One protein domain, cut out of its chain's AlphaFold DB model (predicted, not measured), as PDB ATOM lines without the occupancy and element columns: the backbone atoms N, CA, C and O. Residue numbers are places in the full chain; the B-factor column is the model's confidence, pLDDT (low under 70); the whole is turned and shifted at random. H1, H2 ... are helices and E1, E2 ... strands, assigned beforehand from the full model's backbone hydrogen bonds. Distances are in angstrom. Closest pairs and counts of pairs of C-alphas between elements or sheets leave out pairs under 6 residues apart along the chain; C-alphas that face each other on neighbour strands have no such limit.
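What this domain is: This is residues 76 to 169 and 189 to 233 of the 273 residues of an uncharacterized protein of Bradyrhizobium elkanii (UniProt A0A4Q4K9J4). Two strongly twisted four-stranded sheets stand partly face to face as a loose sandwich, and an arm of helix H1 with the residues just before it, 212 to 218 and 220 to 233, sticks out far beyond one end. The sheets run E1 E2 E6 E4 and E5 E3 E7 E8, each antiparallel, the second curled like part of a barrel. The printed part has 139 residues, with named strands E1 to E8 and then one named helix; the class is mixed, helices and strands. It is extended, with a radius of gyration of the C-alphas of 22.4 A and spans of 81 by 30 by 22 A.

How they stand to each other: Start at E1, residues 81 to 85, a hairpin with E2, residues 95 to 103; N 83 and O 101 are 2.9 A apart. Antiparallel to E2 is E6, residues 143 to 150, with N 98 and O 146 at 2.8 A. Edge strand E4, residues 126 to 129, neighbours E6, with N 129 and O 147 at 2.9 A. In the other sheet E3, residues 115 to 122, neighbours E5, residues 134 to 137, with N 119 and O 134 at 2.9 A. E3 also neighbours E7, residues 154 to 166, with N 118 and O 163 at 2.8 A. Beside E7 find E8, residues 196 to 203, with N 158 and O 198 at 2.8 A. Between the sheets, the closest C-alphas of E6 and E8, Ala 150 and Val 202, are 7.0 A apart. H1, residues 215 to 233, is on neither sheet; 12 of its 15 O i to N i+4 pairs are within hydrogen-bond range.

Where its parts are: Find C-alpha 81 at (24.509, -8.946, -95.082), where E1 begins. E2 is 25.6 A long, and E7, the longest strand, 39.6 A. H1, with a kink of 39 degrees near residue 223, runs 26.9 A to C-alpha 233 at (-6.847, 38.334, -56.187).

The domain as a whole: Residues 170 to 188 are not printed, and C-alphas 169 and 189 are 24.4 A apart across this cut. The links E2 to E3 and E8 to H1 are long. The mean pLDDT of the printed part is 73.0, and residues 206 to 232 are among those under 70.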
ATOM      1  N   PRO A  76      34.363 -13.380 -96.662       43.03
ATOM      2  CA  PRO A  76      34.231 -14.628 -97.417       43.03
ATOM      3  C   PRO A  76      32.848 -14.668 -98.063       43.03
ATOM      4  O   PRO A  76      31.832 -14.559 -97.380       43.03
ATOM      5  N   GLU A  77      32.833 -14.716 -99.393       44.19
ATOM      6  CA  GLU A  77      31.713 -14.303-100.233       44.19
ATOM      7  C   GLU A  77      30.330 -14.716 -99.686       44.19
ATOM      8  O   GLU A  77      29.895 -15.860 -99.796       44.19
ATOM      9  N   LYS A  78      29.618 -13.713 -99.152       59.62
ATOM     10  CA  LYS A  78      28.158 -13.644 -98.967       59.62
ATOM     11  C   LYS A  78      27.517 -14.648 -98.000       59.62
ATOM     12  O   LYS A  78      26.409 -15.102 -98.266       59.62
ATOM     13  N   ALA A  79      28.125 -14.954 -96.854       68.81
ATOM     14  CA  ALA A  79      27.400 -15.708 -95.820       68.81
ATOM     15  C   ALA A  79      26.155 -14.952 -95.300       68.81
ATOM     16  O   ALA A  79      25.151 -15.587 -94.982       68.81
ATOM     17  N   TYR A  80      26.216 -13.616 -95.226       79.19
ATOM     18  CA  TYR A  80      25.116 -12.724 -94.842       79.19
ATOM     19  C   TYR A  80      25.420 -11.266 -95.202       79.19
ATOM     20  O   TYR A  80      26.535 -10.905 -95.585       79.19
ATOM     21  N   LYS A  81      24.421 -10.403 -95.023       82.94
ATOM     22  CA  LYS A  81      24.509  -8.946 -95.082       82.94
ATOM     23  C   LYS A  81      24.254  -8.349 -93.701       82.94
ATOM     24  O   LYS A  81      23.240  -8.631 -93.065       82.94
ATOM     25  N   LEU A  82      25.165  -7.481 -93.266       82.50
ATOM     26  CA  LEU A  82      25.048  -6.723 -92.022       82.50
ATOM     27  C   LEU A  82      24.386  -5.363 -92.286       82.50
ATOM     28  O   LEU A  82      24.897  -4.565 -93.077       82.50
ATOM     29  N   THR A  83      23.276  -5.086 -91.607       83.88
ATOM     30  CA  THR A  83      22.572  -3.796 -91.663       83.88
ATOM     31  C   THR A  83      22.640  -3.121 -90.301       83.88
ATOM     32  O   THR A  83      22.293  -3.736 -89.291       83.88
ATOM     33  N   VAL A  84      23.067  -1.858 -90.275       84.75
ATOM     34  CA  VAL A  84      23.188  -1.065 -89.048       84.75
ATOM     35  C   VAL A  84      22.242   0.123 -89.106       84.75
ATOM     36  O   VAL A  84      22.313   0.925 -90.032       84.75
ATOM     37  N   ASN A  85      21.402   0.245 -88.085       83.00
ATOM     38  CA  ASN A  85      20.456   1.332 -87.908       83.00
ATOM     39  C   ASN A  85      20.825   2.116 -86.650       83.00
ATOM     40  O   ASN A  85      20.917   1.548 -85.561       83.00
ATOM     41  N   HIS A  86      20.999   3.426 -86.789       78.94
ATOM     42  CA  HIS A  86      21.221   4.337 -85.672       78.94
ATOM     43  C   HIS A  86      20.422   5.631 -85.888       78.94
ATOM     44  O   HIS A  86      20.190   6.023 -87.036       78.94
ATOM     45  N   PRO A  87      19.993   6.324 -84.820       73.31
ATOM     46  CA  PRO A  87      19.420   7.658 -84.946       73.31
ATOM     47  C   PRO A  87      20.451   8.649 -85.501       73.31
ATOM     48  O   PRO A  87      21.660   8.469 -85.338       73.31
ATOM     49  N   ALA A  88      19.972   9.721 -86.133       66.25
ATOM     50  CA  ALA A  88      20.834  10.711 -86.780       66.25
ATOM     51  C   ALA A  88      21.705  11.517 -85.796       66.25
ATOM     52  O   ALA A  88      22.733  12.059 -86.196       66.25
ATOM     53  N   GLN A  89      21.297  11.631 -84.528       73.56
ATOM     54  CA  GLN A  89      21.940  12.509 -83.549       73.56
ATOM     55  C   GLN A  89      22.070  11.824 -82.190       73.56
ATOM     56  O   GLN A  89      21.145  11.149 -81.736       73.56
ATOM     57  N   LEU A  90      23.213  12.046 -81.543       81.56
ATOM     58  CA  LEU A  90      23.484  11.642 -80.167       81.56
ATOM     59  C   LEU A  90      23.664  12.899 -79.319       81.56
ATOM     60  O   LEU A  90      24.446  13.781 -79.672       81.56
ATOM     61  N   TYR A  91      22.958  12.983 -78.199       83.19
ATOM     62  CA  TYR A  91      23.162  14.057 -77.231       83.19
ATOM     63  C   TYR A  91      24.145  13.620 -76.153       83.19
ATOM     64  O   TYR A  91      24.193  12.455 -75.757       83.19
ATOM     65  N   LEU A  92      24.933  14.568 -75.659       83.75
ATOM     66  CA  LEU A  92      25.878  14.315 -74.584       83.75
ATOM     67  C   LEU A  92      25.178  13.681 -73.366       83.75
ATOM     68  O   LEU A  92      24.183  14.205 -72.859       83.75
ATOM     69  N   GLY A  93      25.713  12.551 -72.896       79.12
ATOM     70  CA  GLY A  93      25.185  11.822 -71.742       79.12
ATOM     71  C   GLY A  93      23.872  11.061 -71.969       79.12
ATOM     72  O   GLY A  93      23.362  10.494 -71.006       79.12
ATOM     73  N   ASP A  94      23.325  11.040 -73.190       84.44
ATOM     74  CA  ASP A  94      22.212  10.156 -73.553       84.44
ATOM     75  C   ASP A  94      22.704   8.817 -74.104       84.44
ATOM     76  O   ASP A  94      23.778   8.721 -74.703       84.44
ATOM     77  N   ASP A  95      21.878   7.791 -73.914       86.44
ATOM     78  CA  ASP A  95      22.102   6.467 -74.477       86.44
ATOM     79  C   ASP A  95      21.495   6.405 -75.884       86.44
ATOM     80  O   ASP A  95      20.281   6.529 -76.063       86.44
ATOM     81  N   LEU A  96      22.344   6.203 -76.894       86.25
ATOM     82  CA  LEU A  96      21.937   5.985 -78.279       86.25
ATOM     83  C   LEU A  96      21.845   4.483 -78.569       86.25
ATOM     84  O   LEU A  96      22.877   3.807 -78.542       86.25
ATOM     85  N   PRO A  97      20.662   3.942 -78.899       87.00
ATOM     86  CA  PRO A  97      20.557   2.570 -79.367       87.00
ATOM     87  C   PRO A  97      21.056   2.463 -80.814       87.00
ATOM     88  O   PRO A  97      20.499   3.083 -81.722       87.00
ATOM     89  N   ILE A  98      22.089   1.653 -81.035       85.56
ATOM     90  CA  ILE A  98      22.541   1.216 -82.358       85.56
ATOM     91  C   ILE A  98      22.077  -0.222 -82.550       85.56
ATOM     92  O   ILE A  98      22.518  -1.126 -81.842       85.56
ATOM     93  N   SER A  99      21.192  -0.440 -83.517       86.88
ATOM     94  CA  SER A  99      20.674  -1.766 -83.841       86.88
ATOM     95  C   SER A  99      21.417  -2.353 -85.030       86.88
ATOM     96  O   SER A  99      21.556  -1.708 -86.068       86.88
ATOM     97  N   VAL A 100      21.857  -3.596 -84.894       85.38
ATOM     98  CA  VAL A 100      22.547  -4.350 -85.939       85.38
ATOM     99  C   VAL A 100      21.715  -5.578 -86.280       85.38
ATOM    100  O   VAL A 100      21.217  -6.256 -85.386       85.38
ATOM    101  N   SER A 101      21.526  -5.854 -87.567       86.44
ATOM    102  CA  SER A 101      20.696  -6.962 -88.045       86.44
ATOM    103  C   SER A 101      21.342  -7.711 -89.202       86.44
ATOM    104  O   SER A 101      22.077  -7.129 -90.002       86.44
ATOM    105  N   LEU A 102      21.051  -9.008 -89.261       85.69
ATOM    106  CA  LEU A 102      21.505  -9.933 -90.289       85.69
ATOM    107  C   LEU A 102      20.378 -10.169 -91.299       85.69
ATOM    108  O   LEU A 102      19.239 -10.467 -90.924       85.69
ATOM    109  N   SER A 103      20.701 -10.048 -92.581       85.50
ATOM    110  CA  SER A 103      19.802 -10.341 -93.700       85.50
ATOM    111  C   SER A 103      20.551 -11.053 -94.821       85.50
ATOM    112  O   SER A 103      21.778 -11.102 -94.799       85.50
ATOM    113  N   ASP A 104      19.830 -11.538 -95.831       84.31
ATOM    114  CA  ASP A 104      20.399 -12.221 -96.999       84.31
ATOM    115  C   ASP A 104      21.358 -13.360 -96.599       84.31
ATOM    116  O   ASP A 104      22.430 -13.520 -97.187       84.31
ATOM    117  N   VAL A 105      21.004 -14.122 -95.554       82.94
ATOM    118  CA  VAL A 105      21.805 -15.256 -95.089       82.94
ATOM    119  C   VAL A 105      21.844 -16.321 -96.182       82.94
ATOM    120  O   VAL A 105      20.808 -16.751 -96.693       82.94
ATOM    121  N   ALA A 106      23.046 -16.770 -96.542       79.50
ATOM    122  CA  ALA A 106      23.216 -17.806 -97.548       79.50
ATOM    123  C   ALA A 106      22.483 -19.091 -97.142       79.50
ATOM    124  O   ALA A 106      22.584 -19.562 -96.005       79.50
ATOM    125  N   SER A 107      21.798 -19.702 -98.109       76.38
ATOM    126  CA  SER A 107      21.009 -20.924 -97.909       76.38
ATOM    127  C   SER A 107      21.817 -22.073 -97.298       76.38
ATOM    128  O   SER A 107      21.272 -22.852 -96.522       76.38
ATOM    129  N   THR A 108      23.122 -22.144 -97.581       77.19
ATOM    130  CA  THR A 108      24.058 -23.124 -97.004       77.19
ATOM    131  C   THR A 108      24.114 -23.078 -95.474       77.19
ATOM    132  O   THR A 108      24.336 -24.111 -94.852       77.19
ATOM    133  N   TYR A 109      23.889 -21.911 -94.862       76.19
ATOM    134  CA  TYR A 109      24.000 -21.715 -93.411       76.19
ATOM    135  C   TYR A 109      22.658 -21.445 -92.722       76.19
ATOM    136  O   TYR A 109      22.583 -21.482 -91.499       76.19
ATOM    137  N   GLN A 110      21.580 -21.220 -93.482       69.69
ATOM    138  CA  GLN A 110      20.267 -20.820 -92.955       69.69
ATOM    139  C   GLN A 110      19.647 -21.847 -91.983       69.69
ATOM    140  O   GLN A 110      18.772 -21.509 -91.182       69.69
ATOM    141  N   HIS A 111      20.106 -23.100 -92.046       72.00
ATOM    142  CA  HIS A 111      19.667 -24.202 -91.188       72.00
ATOM    143  C   HIS A 111      20.774 -24.774 -90.295       72.00
ATOM    144  O   HIS A 111      20.531 -25.779 -89.629       72.00
ATOM    145  N   ASP A 112      21.965 -24.171 -90.266       77.44
ATOM    146  CA  ASP A 112      23.055 -24.652 -89.421       77.44
ATOM    147  C   ASP A 112      22.898 -24.095 -87.992       77.44
ATOM    148  O   ASP A 112      23.095 -22.896 -87.764       77.44
ATOM    149  N   PRO A 113      22.551 -24.932 -86.993       77.75
ATOM    150  CA  PRO A 113      22.367 -24.472 -85.621       77.75
ATOM    151  C   PRO A 113      23.676 -24.024 -84.960       77.75
ATOM    152  O   PRO A 113      23.623 -23.415 -83.886       77.75
ATOM    153  N   ASN A 114      24.826 -24.307 -85.571       80.00
ATOM    154  CA  ASN A 114      26.144 -23.991 -85.045       80.00
ATOM    155  C   ASN A 114      26.813 -22.799 -85.736       80.00
ATOM    156  O   ASN A 114      27.875 -22.360 -85.291       80.00
ATOM    157  N   ALA A 115      26.202 -22.257 -86.789       78.12
ATOM    158  CA  ALA A 115      26.660 -21.032 -87.416       78.12
ATOM    159  C   ALA A 115      26.392 -19.831 -86.492       78.12
ATOM    160  O   ALA A 115      25.275 -19.615 -85.992       78.12
ATOM    161  N   ARG A 116      27.442 -19.057 -86.224       82.19
ATOM    162  CA  ARG A 116      27.440 -17.929 -85.291       82.19
ATOM    163  C   ARG A 116      28.144 -16.725 -85.905       82.19
ATOM    164  O   ARG A 116      29.072 -16.863 -86.698       82.19
ATOM    165  N   VAL A 117      27.682 -15.542 -85.516       82.25
ATOM    166  CA  VAL A 117      28.309 -14.260 -85.835       82.25
ATOM    167  C   VAL A 117      28.509 -13.490 -84.539       82.25
ATOM    168  O   VAL A 117      27.531 -13.178 -83.863       82.25
ATOM    169  N   HIS A 118      29.752 -13.165 -84.202       83.12
ATOM    170  CA  HIS A 118      30.060 -12.190 -83.160       83.12
ATOM    171  C   HIS A 118      29.942 -10.802 -83.758       83.12
ATOM    172  O   HIS A 118      30.508 -10.547 -84.820       83.12
ATOM    173  N   ILE A 119      29.274  -9.896 -83.059       82.94
ATOM    174  CA  ILE A 119      29.234  -8.481 -83.411       82.94
ATOM    175  C   ILE A 119      29.798  -7.700 -82.236       82.94
ATOM    176  O   ILE A 119      29.273  -7.780 -81.127       82.94
ATOM    177  N   ALA A 120      30.832  -6.909 -82.491       84.62
ATOM    178  CA  ALA A 120      31.423  -6.001 -81.525       84.62
ATOM    179  C   ALA A 120      31.355  -4.562 -82.040       84.62
ATOM    180  O   ALA A 120      31.481  -4.297 -83.240       84.62
ATOM    181  N   ILE A 121      31.159  -3.627 -81.114       84.94
ATOM    182  CA  ILE A 121      31.168  -2.194 -81.390       84.94
ATOM    183  C   ILE A 121      32.236  -1.552 -80.508       84.94
ATOM    184  O   ILE A 121      32.287  -1.820 -79.312       84.94
ATOM    185  N   ASP A 122      33.067  -0.693 -81.095       83.62
ATOM    186  CA  ASP A 122      34.127   0.038 -80.400       83.62
ATOM    187  C   ASP A 122      34.134   1.531 -80.779       83.62
ATOM    188  O   ASP A 122      33.700   1.930 -81.865       83.62
ATOM    189  N   GLY A 123      34.624   2.376 -79.872       82.94
ATOM    190  CA  GLY A 123      34.701   3.822 -80.035       82.94
ATOM    191  C   GLY A 123      35.528   4.489 -78.922       82.94
ATOM    192  O   GLY A 123      35.094   4.502 -77.773       82.94
ATOM    193  N   PRO A 124      36.662   5.154 -79.227       74.69
ATOM    194  CA  PRO A 124      37.638   5.634 -78.230       74.69
ATOM    195  C   PRO A 124      37.158   6.777 -77.307       74.69
ATOM    196  O   PRO A 124      37.914   7.283 -76.481       74.69
ATOM    197  N   SER A 125      35.915   7.241 -77.432       81.19
ATOM    198  CA  SER A 125      35.301   8.217 -76.509       81.19
ATOM    199  C   SER A 125      33.826   7.922 -76.250       81.19
ATOM    200  O   SER A 125      33.042   8.832 -75.971       81.19
ATOM    201  N   LEU A 126      33.442   6.662 -76.420       85.06
ATOM    202  CA  LEU A 126      32.073   6.205 -76.305       85.06
ATOM    203  C   LEU A 126      32.043   5.062 -75.300       85.06
ATOM    204  O   LEU A 126      32.879   4.164 -75.328       85.06
ATOM    205  N   LYS A 127      31.078   5.106 -74.390       88.50
ATOM    206  CA  LYS A 127      30.757   3.967 -73.545       88.50
ATOM    207  C   LYS A 127      29.789   3.088 -74.321       88.50
ATOM    208  O   LYS A 127      28.752   3.577 -74.757       88.50
ATOM    209  N   ILE A 128      30.134   1.817 -74.485       87.62
ATOM    210  CA  ILE A 128      29.363   0.870 -75.289       87.62
ATOM    211  C   ILE A 128      28.900  -0.270 -74.389       87.62
ATOM    212  O   ILE A 128      29.671  -0.784 -73.577       87.62
ATOM    213  N   VAL A 129      27.623  -0.629 -74.502       85.81
ATOM    214  CA  VAL A 129      27.024  -1.732 -73.750       85.81
ATOM    215  C   VAL A 129      26.268  -2.654 -74.710       85.81
ATOM    216  O   VAL A 129      25.357  -2.175 -75.390       85.81
ATOM    217  N   PRO A 130      26.589  -3.961 -74.737       86.00
ATOM    218  CA  PRO A 130      27.691  -4.617 -74.017       86.00
ATOM    219  C   PRO A 130      29.070  -4.286 -74.614       86.00
ATOM    220  O   PRO A 130      29.187  -4.034 -75.809       86.00
ATOM    221  N   ALA A 131      30.107  -4.304 -73.770       78.19
ATOM    222  CA  ALA A 131      31.478  -3.973 -74.170       78.19
ATOM    223  C   ALA A 131      32.161  -5.103 -74.958       78.19
ATOM    224  O   ALA A 131      32.905  -4.833 -75.894       78.19
ATOM    225  N   ASP A 132      31.872  -6.358 -74.605       79.12
ATOM    226  CA  ASP A 132      32.533  -7.534 -75.183       79.12
ATOM    227  C   ASP A 132      31.892  -8.010 -76.494       79.12
ATOM    228  O   ASP A 132      32.313  -9.022 -77.036       79.12
ATOM    229  N   GLY A 133      30.869  -7.314 -77.000       82.94
ATOM    230  CA  GLY A 133      30.102  -7.754 -78.165       82.94
ATOM    231  C   GLY A 133      28.975  -8.738 -77.834       82.94
ATOM    232  O   GLY A 133      28.665  -9.009 -76.671       82.94
ATOM    233  N   ILE A 134      28.291  -9.216 -78.876       83.31
ATOM    234  CA  ILE A 134      27.152 -10.139 -78.788       83.31
ATOM    235  C   ILE A 134      27.285 -11.212 -79.863       83.31
ATOM    236  O   ILE A 134      27.478 -10.896 -81.038       83.31
ATOM    237  N   ASP A 135      27.087 -12.464 -79.462       84.19
ATOM    238  CA  ASP A 135      26.987 -13.594 -80.380       84.19
ATOM    239  C   ASP A 135      25.548 -13.770 -80.861       84.19
ATOM    240  O   ASP A 135      24.616 -13.958 -80.074       84.19
ATOM    241  N   LEU A 136      25.368 -13.757 -82.176       85.25
ATOM    242  CA  LEU A 136      24.110 -14.060 -82.836       85.25
ATOM    243  C   LEU A 136      24.187 -15.407 -83.538       85.25
ATOM    244  O   LEU A 136      25.203 -15.793 -84.114       85.25
ATOM    245  N   THR A 137      23.070 -16.128 -83.523       86.25
ATOM    246  CA  THR A 137      22.890 -17.263 -84.432       86.25
ATOM    247  C   THR A 137      22.721 -16.729 -85.846       86.25
ATOM    248  O   THR A 137      21.977 -15.769 -86.056       86.25
ATOM    249  N   LEU A 138      23.401 -17.340 -86.816       84.62
ATOM    250  CA  LEU A 138      23.305 -16.916 -88.205       84.62
ATOM    251  C   LEU A 138      21.939 -17.315 -88.788       84.62
ATOM    252  O   LEU A 138      21.746 -18.422 -89.280       84.62
ATOM    253  N   LYS A 139      20.968 -16.405 -88.699       85.12
ATOM    254  CA  LYS A 139      19.608 -16.571 -89.222       85.12
ATOM    255  C   LYS A 139      19.068 -15.231 -89.702       85.12
ATOM    256  O   LYS A 139      19.264 -14.220 -89.025       85.12
ATOM    257  N   ASP A 140      18.338 -15.239 -90.814       85.19
ATOM    258  CA  ASP A 140      17.682 -14.038 -91.333       85.19
ATOM    259  C   ASP A 140      16.776 -13.381 -90.290       85.19
ATOM    260  O   ASP A 140      15.982 -14.041 -89.610       85.19
ATOM    261  N   GLY A 141      16.904 -12.060 -90.174       83.31
ATOM    262  CA  GLY A 141      16.151 -11.251 -89.221       83.31
ATOM    263  C   GLY A 141      16.709 -11.275 -87.798       83.31
ATOM    264  O   GLY A 141      16.168 -10.583 -86.937       83.31
ATOM    265  N   SER A 142      17.789 -12.020 -87.532       86.19
ATOM    266  CA  SER A 142      18.485 -11.932 -86.245       86.19
ATOM    267  C   SER A 142      19.034 -10.527 -86.062       86.19
ATOM    268  O   SER A 142      19.683  -9.980 -86.955       86.19
ATOM    269  N   SER A 143      18.761  -9.932 -84.908       88.50
ATOM    270  CA  SER A 143      19.174  -8.573 -84.601       88.50
ATOM    271  C   SER A 143      19.625  -8.446 -83.158       88.50
ATOM    272  O   SER A 143      19.283  -9.253 -82.294       88.50
ATOM    273  N   THR A 144      20.430  -7.424 -82.921       87.56
ATOM    274  CA  THR A 144      20.916  -7.054 -81.604       87.56
ATOM    275  C   THR A 144      21.002  -5.540 -81.482       87.56
ATOM    276  O   THR A 144      21.024  -4.829 -82.489       87.56
ATOM    277  N   THR A 145      21.061  -5.039 -80.253       89.12
ATOM    278  CA  THR A 145      21.140  -3.608 -79.969       89.12
ATOM    279  C   THR A 145      22.273  -3.330 -78.997       89.12
ATOM    280  O   THR A 145      22.399  -3.986 -77.966       89.12
ATOM    281  N   PHE A 146      23.057  -2.309 -79.321       86.31
ATOM    282  CA  PHE A 146      24.100  -1.753 -78.476       86.31
ATOM    283  C   PHE A 146      23.668  -0.379 -77.988       86.31
ATOM    284  O   PHE A 146      23.097   0.401 -78.748       86.31
ATOM    285  N   LEU A 147      23.963  -0.065 -76.734       88.31
ATOM    286  CA  LEU A 147      23.796   1.282 -76.201       88.31
ATOM    287  C   LEU A 147      25.131   2.008 -76.264       88.31
ATOM    288  O   LEU A 147      26.139   1.495 -75.779       88.31
ATOM    289  N   VAL A 148      25.121   3.195 -76.860       88.94
ATOM    290  CA  VAL A 148      26.300   4.036 -77.040       88.94
ATOM    291  C   VAL A 148      26.080   5.367 -76.338       88.94
ATOM    292  O   VAL A 148      25.199   6.134 -76.717       88.94
ATOM    293  N   THR A 149      26.904   5.660 -75.337       88.88
ATOM    294  CA  THR A 149      26.856   6.908 -74.566       88.88
ATOM    295  C   THR A 149      28.124   7.718 -74.829       88.88
ATOM    296  O   THR A 149      29.237   7.219 -74.646       88.88
ATOM    297  N   ALA A 150      27.987   8.985 -75.216       88.00
ATOM    298  CA  ALA A 150      29.133   9.873 -75.399       88.00
ATOM    299  C   ALA A 150      29.477  10.647 -74.122       88.00
ATOM    300  O   ALA A 150      28.591  11.176 -73.447       88.00
ATOM    301  N   SER A 151      30.776  10.766 -73.829       84.06
ATOM    302  CA  SER A 151      31.299  11.554 -72.703       84.06
ATOM    303  C   SER A 151      31.767  12.961 -73.088       84.06
ATOM    304  O   SER A 151      32.034  13.774 -72.206       84.06
ATOM    305  N   ALA A 152      31.861  13.268 -74.386       82.94
ATOM    306  CA  ALA A 152      32.267  14.578 -74.888       82.94
ATOM    307  C   ALA A 152      31.577  14.925 -76.216       82.94
ATOM    308  O   ALA A 152      31.343  14.044 -77.047       82.94
ATOM    309  N   VAL A 153      31.305  16.219 -76.408       84.19
ATOM    310  CA  VAL A 153      30.718  16.809 -77.625       84.19
ATOM    311  C   VAL A 153      31.697  16.707 -78.801       84.19
ATOM    312  O   VAL A 153      32.916  16.686 -78.610       84.19
ATOM    313  N   GLY A 154      31.161  16.665 -80.021       81.75
ATOM    314  CA  GLY A 154      31.920  16.702 -81.268       81.75
ATOM    315  C   GLY A 154      31.720  15.466 -82.139       81.75
ATOM    316  O   GLY A 154      30.902  14.592 -81.853       81.75
ATOM    317  N   ASN A 155      32.488  15.396 -83.225       82.38
ATOM    318  CA  ASN A 155      32.436  14.270 -84.152       82.38
ATOM    319  C   ASN A 155      33.134  13.059 -83.533       82.38
ATOM    320  O   ASN A 155      34.304  13.130 -83.148       82.38
ATOM    321  N   LYS A 156      32.412  11.946 -83.446       81.38
ATOM    322  CA  LYS A 156      32.903  10.659 -82.963       81.38
ATOM    323  C   LYS A 156      32.711   9.616 -84.051       81.38
ATOM    324  O   LYS A 156      31.789   9.711 -84.854       81.38
ATOM    325  N   SER A 157      33.575   8.615 -84.071       80.75
ATOM    326  CA  SER A 157      33.417   7.453 -84.934       80.75
ATOM    327  C   SER A 157      33.164   6.217 -84.087       80.75
ATOM    328  O   SER A 157      33.755   6.034 -83.020       80.75
ATOM    329  N   VAL A 158      32.254   5.387 -84.575       83.69
ATOM    330  CA  VAL A 158      31.966   4.057 -84.057       83.69
ATOM    331  C   VAL A 158      32.454   3.054 -85.082       83.69
ATOM    332  O   VAL A 158      32.130   3.164 -86.264       83.69
ATOM    333  N   ARG A 159      33.225   2.073 -84.629       82.88
ATOM    334  CA  ARG A 159      33.696   0.957 -85.438       82.88
ATOM    335  C   ARG A 159      32.868  -0.272 -85.092       82.88
ATOM    336  O   ARG A 159      32.839  -0.685 -83.940       82.88
ATOM    337  N   ILE A 160      32.215  -0.853 -86.088       81.81
ATOM    338  CA  ILE A 160      31.456  -2.096 -85.960       81.81
ATOM    339  C   ILE A 160      32.232  -3.187 -86.666       81.81
ATOM    340  O   ILE A 160      32.681  -3.010 -87.799       81.81
ATOM    341  N   VAL A 161      32.394  -4.292 -85.964       82.62
ATOM    342  CA  VAL A 161      33.186  -5.428 -86.387       82.62
ATOM    343  C   VAL A 161      32.338  -6.675 -86.247       82.62
ATOM    344  O   VAL A 161      31.742  -6.900 -85.195       82.62
ATOM    345  N   ASP A 162      32.321  -7.493 -87.287       80.88
ATOM    346  CA  ASP A 162      31.695  -8.802 -87.277       80.88
ATOM    347  C   ASP A 162      32.715  -9.919 -87.517       80.88
ATOM    348  O   ASP A 162      33.703  -9.757 -88.234       80.88
ATOM    349  N   GLN A 163      32.493 -11.061 -86.872       80.00
ATOM    350  CA  GLN A 163      33.283 -12.274 -87.069       80.00
ATOM    351  C   GLN A 163      32.346 -13.462 -87.213       80.00
ATOM    352  O   GLN A 163      31.494 -13.687 -86.362       80.00
ATOM    353  N   PHE A 164      32.519 -14.235 -88.278       78.94
ATOM    354  CA  PHE A 164      31.728 -15.428 -88.557       78.94
ATOM    355  C   PHE A 164      32.513 -16.697 -88.222       78.94
ATOM    356  O   PHE A 164      33.679 -16.820 -88.600       78.94
ATOM    357  N   TRP A 165      31.862 -17.661 -87.572       73.81
ATOM    358  CA  TRP A 165      32.384 -19.018 -87.421       73.81
ATOM    359  C   TRP A 165      31.254 -20.045 -87.338       73.81
ATOM    360  O   TRP A 165      30.093 -19.729 -87.073       73.81
ATOM    361  N   ILE A 166      31.621 -21.306 -87.537       77.44
ATOM    362  CA  ILE A 166      30.753 -22.462 -87.330       77.44
ATOM    363  C   ILE A 166      31.397 -23.288 -86.227       77.44
ATOM    364  O   ILE A 166      32.588 -23.591 -86.291       77.44
ATOM    365  N   THR A 167      30.643 -23.606 -85.181       73.69
ATOM    366  CA  THR A 167      31.132 -24.510 -84.139       73.69
ATOM    367  C   THR A 167      30.874 -25.950 -84.569       73.69
ATOM    368  O   THR A 167      29.728 -26.366 -84.681       73.69
ATOM    369  N   ASP A 168      31.909 -26.754 -84.778       59.84
ATOM    370  CA  ASP A 168      31.688 -28.191 -84.940       59.84
ATOM    371  C   ASP A 168      31.065 -28.731 -83.641       59.84
ATOM    372  O   ASP A 168      31.663 -28.646 -82.565       59.84
ATOM    373  N   ALA A 169      29.830 -29.240 -83.706       47.31
ATOM    374  CA  ALA A 169      29.201 -29.898 -82.562       47.31
ATOM    375  C   ALA A 169      30.121 -31.024 -82.039       47.31
ATOM    376  O   ALA A 169      30.811 -31.670 -82.837       47.31
ATOM    377  N   LYS A 189      42.421 -10.984 -85.766       38.31
ATOM    378  CA  LYS A 189      42.322  -9.565 -85.447       38.31
ATOM    379  C   LYS A 189      41.572  -8.985 -86.644       38.31
ATOM    380  O   LYS A 189      42.071  -9.158 -87.750       38.31
ATOM    381  N   PRO A 190      40.359  -8.456 -86.457       48.28
ATOM    382  CA  PRO A 190      39.507  -8.106 -87.575       48.28
ATOM    383  C   PRO A 190      40.279  -7.086 -88.398       48.28
ATOM    384  O   PRO A 190      40.651  -6.020 -87.879       48.28
ATOM    385  N   ASP A 191      40.618  -7.485 -89.625       45.19
ATOM    386  CA  ASP A 191      41.399  -6.672 -90.538       45.19
ATOM    387  C   ASP A 191      40.686  -5.311 -90.631       45.19
ATOM    388  O   ASP A 191      39.456  -5.213 -90.550       45.19
ATOM    389  N   ALA A 192      41.446  -4.213 -90.682       47.53
ATOM    390  CA  ALA A 192      40.867  -2.863 -90.688       47.53
ATOM    391  C   ALA A 192      39.855  -2.649 -91.833       47.53
ATOM    392  O   ALA A 192      39.013  -1.758 -91.741       47.53
ATOM    393  N   GLU A 193      39.926  -3.499 -92.857       47.41
ATOM    394  CA  GLU A 193      39.109  -3.505 -94.068       47.41
ATOM    395  C   GLU A 193      37.700  -4.099 -93.878       47.41
ATOM    396  O   GLU A 193      36.802  -3.747 -94.641       47.41
ATOM    397  N   ASP A 194      37.463  -4.908 -92.838       57.12
ATOM    398  CA  ASP A 194      36.156  -5.545 -92.581       57.12
ATOM    399  C   ASP A 194      35.272  -4.747 -91.612       57.12
ATOM    400  O   ASP A 194      34.147  -5.128 -91.294       57.12
ATOM    401  N   ALA A 195      35.764  -3.611 -91.119       60.69
ATOM    402  CA  ALA A 195      35.041  -2.831 -90.134       60.69
ATOM    403  C   ALA A 195      34.158  -1.756 -90.768       60.69
ATOM    404  O   ALA A 195      34.621  -0.894 -91.519       60.69
ATOM    405  N   ARG A 196      32.882  -1.730 -90.381       72.31
ATOM    406  CA  ARG A 196      31.975  -0.638 -90.742       72.31
ATOM    407  C   ARG A 196      32.192   0.536 -89.800       72.31
ATOM    408  O   ARG A 196      32.011   0.409 -88.592       72.31
ATOM    409  N   ILE A 197      32.562   1.686 -90.355       75.62
ATOM    410  CA  ILE A 197      32.743   2.924 -89.592       75.62
ATOM    411  C   ILE A 197      31.496   3.793 -89.742       75.62
ATOM    412  O   ILE A 197      31.079   4.109 -90.854       75.62
ATOM    413  N   ILE A 198      30.922   4.197 -88.612       78.31
ATOM    414  CA  ILE A 198      29.783   5.110 -88.530       78.31
ATOM    415  C   ILE A 198      30.249   6.403 -87.881       78.31
ATOM    416  O   ILE A 198      30.854   6.387 -86.812       78.31
ATOM    417  N   ASN A 199      29.941   7.530 -88.516       79.50
ATOM    418  CA  ASN A 199      30.204   8.846 -87.949       79.50
ATOM    419  C   ASN A 199      28.985   9.307 -87.150       79.50
ATOM    420  O   ASN A 199      27.876   9.374 -87.675       79.50
ATOM    421  N   LEU A 200      29.205   9.639 -85.882       78.06
ATOM    422  CA  LEU A 200      28.214  10.199 -84.977       78.06
ATOM    423  C   LEU A 200      28.572  11.652 -84.679       78.06
ATOM    424  O   LEU A 200      29.703  11.966 -84.304       78.06
ATOM    425  N   VAL A 201      27.590  12.537 -84.798       80.31
ATOM    426  CA  VAL A 201      27.712  13.914 -84.321       80.31
ATOM    427  C   VAL A 201      27.125  13.966 -82.918       80.31
ATOM    428  O   VAL A 201      25.920  13.773 -82.740       80.31
ATOM    429  N   VAL A 202      27.986  14.195 -81.924       79.75
ATOM    430  CA  VAL A 202      27.561  14.384 -80.536       79.75
ATOM    431  C   VAL A 202      27.292  15.858 -80.312       79.75
ATOM    432  O   VAL A 202      28.205  16.680 -80.424       79.75
ATOM    433  N   LEU A 203      26.049  16.177 -79.980       81.75
ATOM    434  CA  LEU A 203      25.600  17.532 -79.698       81.75
ATOM    435  C   LEU A 203      25.470  17.743 -78.192       81.75
ATOM    436  O   LEU A 203      25.101  16.834 -77.445       81.75
ATOM    437  N   ASP A 204      25.748  18.965 -77.747       80.25
ATOM    438  CA  ASP A 204      25.346  19.373 -76.407       80.25
ATOM    439  C   ASP A 204      23.819  19.514 -76.355       80.25
ATOM    440  O   ASP A 204      23.175  19.834 -77.364       80.25
ATOM    441  N   ARG A 205      23.215  19.265 -75.192       71.38
ATOM    442  CA  ARG A 205      21.770  19.456 -75.064       71.38
ATOM    443  C   ARG A 205      21.461  20.948 -75.144       71.38
ATOM    444  O   ARG A 205      22.055  21.731 -74.401       71.38
ATOM    445  N   PRO A 206      20.492  21.378 -75.972       60.84
ATOM    446  CA  PRO A 206      20.033  22.754 -75.913       60.84
ATOM    447  C   PRO A 206      19.485  23.024 -74.505       60.84
ATOM    448  O   PRO A 206      18.603  22.308 -74.028       60.84
ATOM    449  N   VAL A 207      20.003  24.064 -73.845       55.53
ATOM    450  CA  VAL A 207      19.718  24.426 -72.438       55.53
ATOM    451  C   VAL A 207      18.211  24.544 -72.143       55.53
ATOM    452  O   VAL A 207      17.773  24.296 -71.026       55.53
ATOM    453  N   PHE A 208      17.380  24.810 -73.154       54.66
ATOM    454  CA  PHE A 208      15.916  24.855 -73.029       54.66
ATOM    455  C   PHE A 208      15.239  23.489 -72.798       54.66
ATOM    456  O   PHE A 208      14.083  23.453 -72.384       54.66
ATOM    457  N   MET A 209      15.936  22.373 -73.041       47.72
ATOM    458  CA  MET A 209      15.486  21.017 -72.695       47.72
ATOM    459  C   MET A 209      16.164  20.464 -71.437       47.72
ATOM    460  O   MET A 209      15.860  19.345 -71.028       47.72
ATOM    461  N   ALA A 210      17.011  21.250 -70.762       44.06
ATOM    462  CA  ALA A 210      17.500  20.947 -69.418       44.06
ATOM    463  C   ALA A 210      16.414  21.197 -68.353       44.06
ATOM    464  O   ALA A 210      16.688  21.702 -67.267       44.06
ATOM    465  N   PHE A 211      15.168  20.821 -68.648       46.25
ATOM    466  CA  PHE A 211      14.231  20.506 -67.590       46.25
ATOM    467  C   PHE A 211      14.813  19.291 -66.884       46.25
ATOM    468  O   PHE A 211      14.901  18.196 -67.444       46.25
ATOM    469  N   SER A 212      15.313  19.536 -65.678       42.91
ATOM    470  CA  SER A 212      15.820  18.502 -64.798       42.91
ATOM    471  C   SER A 212      14.813  17.342 -64.762       42.91
ATOM    472  O   SER A 212      13.603  17.545 -64.893       42.91
ATOM    473  N   ARG A 213      15.274  16.106 -64.532       48.31
ATOM    474  CA  ARG A 213      14.388  14.951 -64.268       48.31
ATOM    475  C   ARG A 213      13.378  15.202 -63.116       48.31
ATOM    476  O   ARG A 213      12.511  14.368 -62.891       48.31
ATOM    477  N   ASN A 214      13.444  16.360 -62.448       45.50
ATOM    478  CA  ASN A 214      12.526  16.883 -61.442       45.50
ATOM    479  C   ASN A 214      11.596  17.989 -61.991       45.50
ATOM    480  O   ASN A 214      11.400  19.016 -61.342       45.50
ATOM    481  N   VAL A 215      10.969  17.782 -63.155       48.75
ATOM    482  CA  VAL A 215       9.976  18.715 -63.739       48.75
ATOM    483  C   VAL A 215       8.880  19.110 -62.740       48.75
ATOM    484  O   VAL A 215       8.394  20.235 -62.770       48.75
ATOM    485  N   THR A 216       8.521  18.229 -61.804       49.53
ATOM    486  CA  THR A 216       7.553  18.524 -60.736       49.53
ATOM    487  C   THR A 216       8.042  19.569 -59.730       49.53
ATOM    488  O   THR A 216       7.227  20.342 -59.234       49.53
ATOM    489  N   SER A 217       9.348  19.635 -59.459       47.72
ATOM    490  CA  SER A 217       9.939  20.596 -58.521       47.72
ATOM    491  C   SER A 217      10.031  21.990 -59.143       47.72
ATOM    492  O   SER A 217       9.624  22.971 -58.526       47.72
ATOM    493  N   ASP A 218      10.487  22.086 -60.394       45.50
ATOM    494  CA  ASP A 218      10.664  23.382 -61.061       45.50
ATOM    495  C   ASP A 218       9.313  24.009 -61.451       45.50
ATOM    496  O   ASP A 218       9.116  25.219 -61.297       45.50
ATOM    497  N   LEU A 219       8.317  23.194 -61.834       49.16
ATOM    498  CA  LEU A 219       6.937  23.677 -61.976       49.16
ATOM    499  C   LEU A 219       6.313  24.078 -60.639       49.16
ATOM    500  O   LEU A 219       5.518  25.010 -60.636       49.16
ATOM    501  N   GLN A 220       6.655  23.448 -59.510       51.44
ATOM    502  CA  GLN A 220       6.183  23.904 -58.196       51.44
ATOM    503  C   GLN A 220       6.748  25.277 -57.826       51.44
ATOM    504  O   GLN A 220       6.023  26.089 -57.247       51.44
ATOM    505  N   VAL A 221       7.992  25.581 -58.200       52.41
ATOM    506  CA  VAL A 221       8.596  26.904 -57.979       52.41
ATOM    507  C   VAL A 221       7.934  27.964 -58.869       52.41
ATOM    508  O   VAL A 221       7.570  29.037 -58.393       52.41
ATOM    509  N   ILE A 222       7.661  27.660 -60.140       48.84
ATOM    510  CA  ILE A 222       6.979  28.606 -61.043       48.84
ATOM    511  C   ILE A 222       5.489  28.757 -60.677       48.84
ATOM    512  O   ILE A 222       4.947  29.866 -60.674       48.84
ATOM    513  N   ALA A 223       4.823  27.666 -60.289       49.19
ATOM    514  CA  ALA A 223       3.432  27.679 -59.845       49.19
ATOM    515  C   ALA A 223       3.248  28.381 -58.494       49.19
ATOM    516  O   ALA A 223       2.192  28.961 -58.265       49.19
ATOM    517  N   SER A 224       4.248  28.397 -57.610       53.03
ATOM    518  CA  SER A 224       4.181  29.178 -56.365       53.03
ATOM    519  C   SER A 224       4.382  30.679 -56.607       53.03
ATOM    520  O   SER A 224       3.728  31.486 -55.945       53.03
ATOM    521  N   ILE A 225       5.173  31.063 -57.614       54.81
ATOM    522  CA  ILE A 225       5.354  32.469 -58.011       54.81
ATOM    523  C   ILE A 225       4.100  33.034 -58.706       54.81
ATOM    524  O   ILE A 225       3.716  34.172 -58.444       54.81
ATOM    525  N   ILE A 226       3.419  32.249 -59.552       55.72
ATOM    526  CA  ILE A 226       2.240  32.713 -60.316       55.72
ATOM    527  C   ILE A 226       0.914  32.406 -59.595       55.72
ATOM    528  O   ILE A 226      -0.033  33.195 -59.647       55.72
ATOM    529  N   GLY A 227       0.827  31.277 -58.892       52.41
ATOM    530  CA  GLY A 227      -0.412  30.776 -58.294       52.41
ATOM    531  C   GLY A 227      -0.840  31.514 -57.028       52.41
ATOM    532  O   GLY A 227      -2.033  31.743 -56.832       52.41
ATOM    533  N   ILE A 228       0.105  31.950 -56.188       55.84
ATOM    534  CA  ILE A 228      -0.229  32.614 -54.919       55.84
ATOM    535  C   ILE A 228      -0.822  34.018 -55.150       55.84
ATOM    536  O   ILE A 228      -1.880  34.292 -54.580       55.84
ATOM    537  N   PRO A 229      -0.264  34.891 -56.018       59.12
ATOM    538  CA  PRO A 229      -0.871  36.195 -56.296       59.12
ATOM    539  C   PRO A 229      -2.246  36.083 -56.971       59.12
ATOM    540  O   PRO A 229      -3.171  36.813 -56.609       59.12
ATOM    541  N   GLY A 230      -2.412  35.145 -57.913       53.91
ATOM    542  CA  GLY A 230      -3.676  34.934 -58.625       53.91
ATOM    543  C   GLY A 230      -4.807  34.449 -57.713       53.91
ATOM    544  O   GLY A 230      -5.918  34.981 -57.765       53.91
ATOM    545  N   LEU A 231      -4.513  33.502 -56.816       56.16
ATOM    546  CA  LEU A 231      -5.479  32.993 -55.840       56.16
ATOM    547  C   LEU A 231      -5.895  34.082 -54.835       56.16
ATOM    548  O   LEU A 231      -7.062  34.171 -54.458       56.16
ATOM    549  N   LEU A 232      -4.960  34.953 -54.443       61.06
ATOM    550  CA  LEU A 232      -5.220  36.065 -53.523       61.06
ATOM    551  C   LEU A 232      -6.142  37.118 -54.154       61.06
ATOM    552  O   LEU A 232      -7.075  37.586 -53.501       61.06
ATOM    553  N   VAL A 233      -5.948  37.439 -55.439       70.88
ATOM    554  CA  VAL A 233      -6.847  38.334 -56.187       70.88
ATOM    555  C   VAL A 233      -8.246  37.725 -56.323       70.88
ATOM    556  O   VAL A 233      -9.231  38.436 -56.121       70.88
TER     557      VAL A 233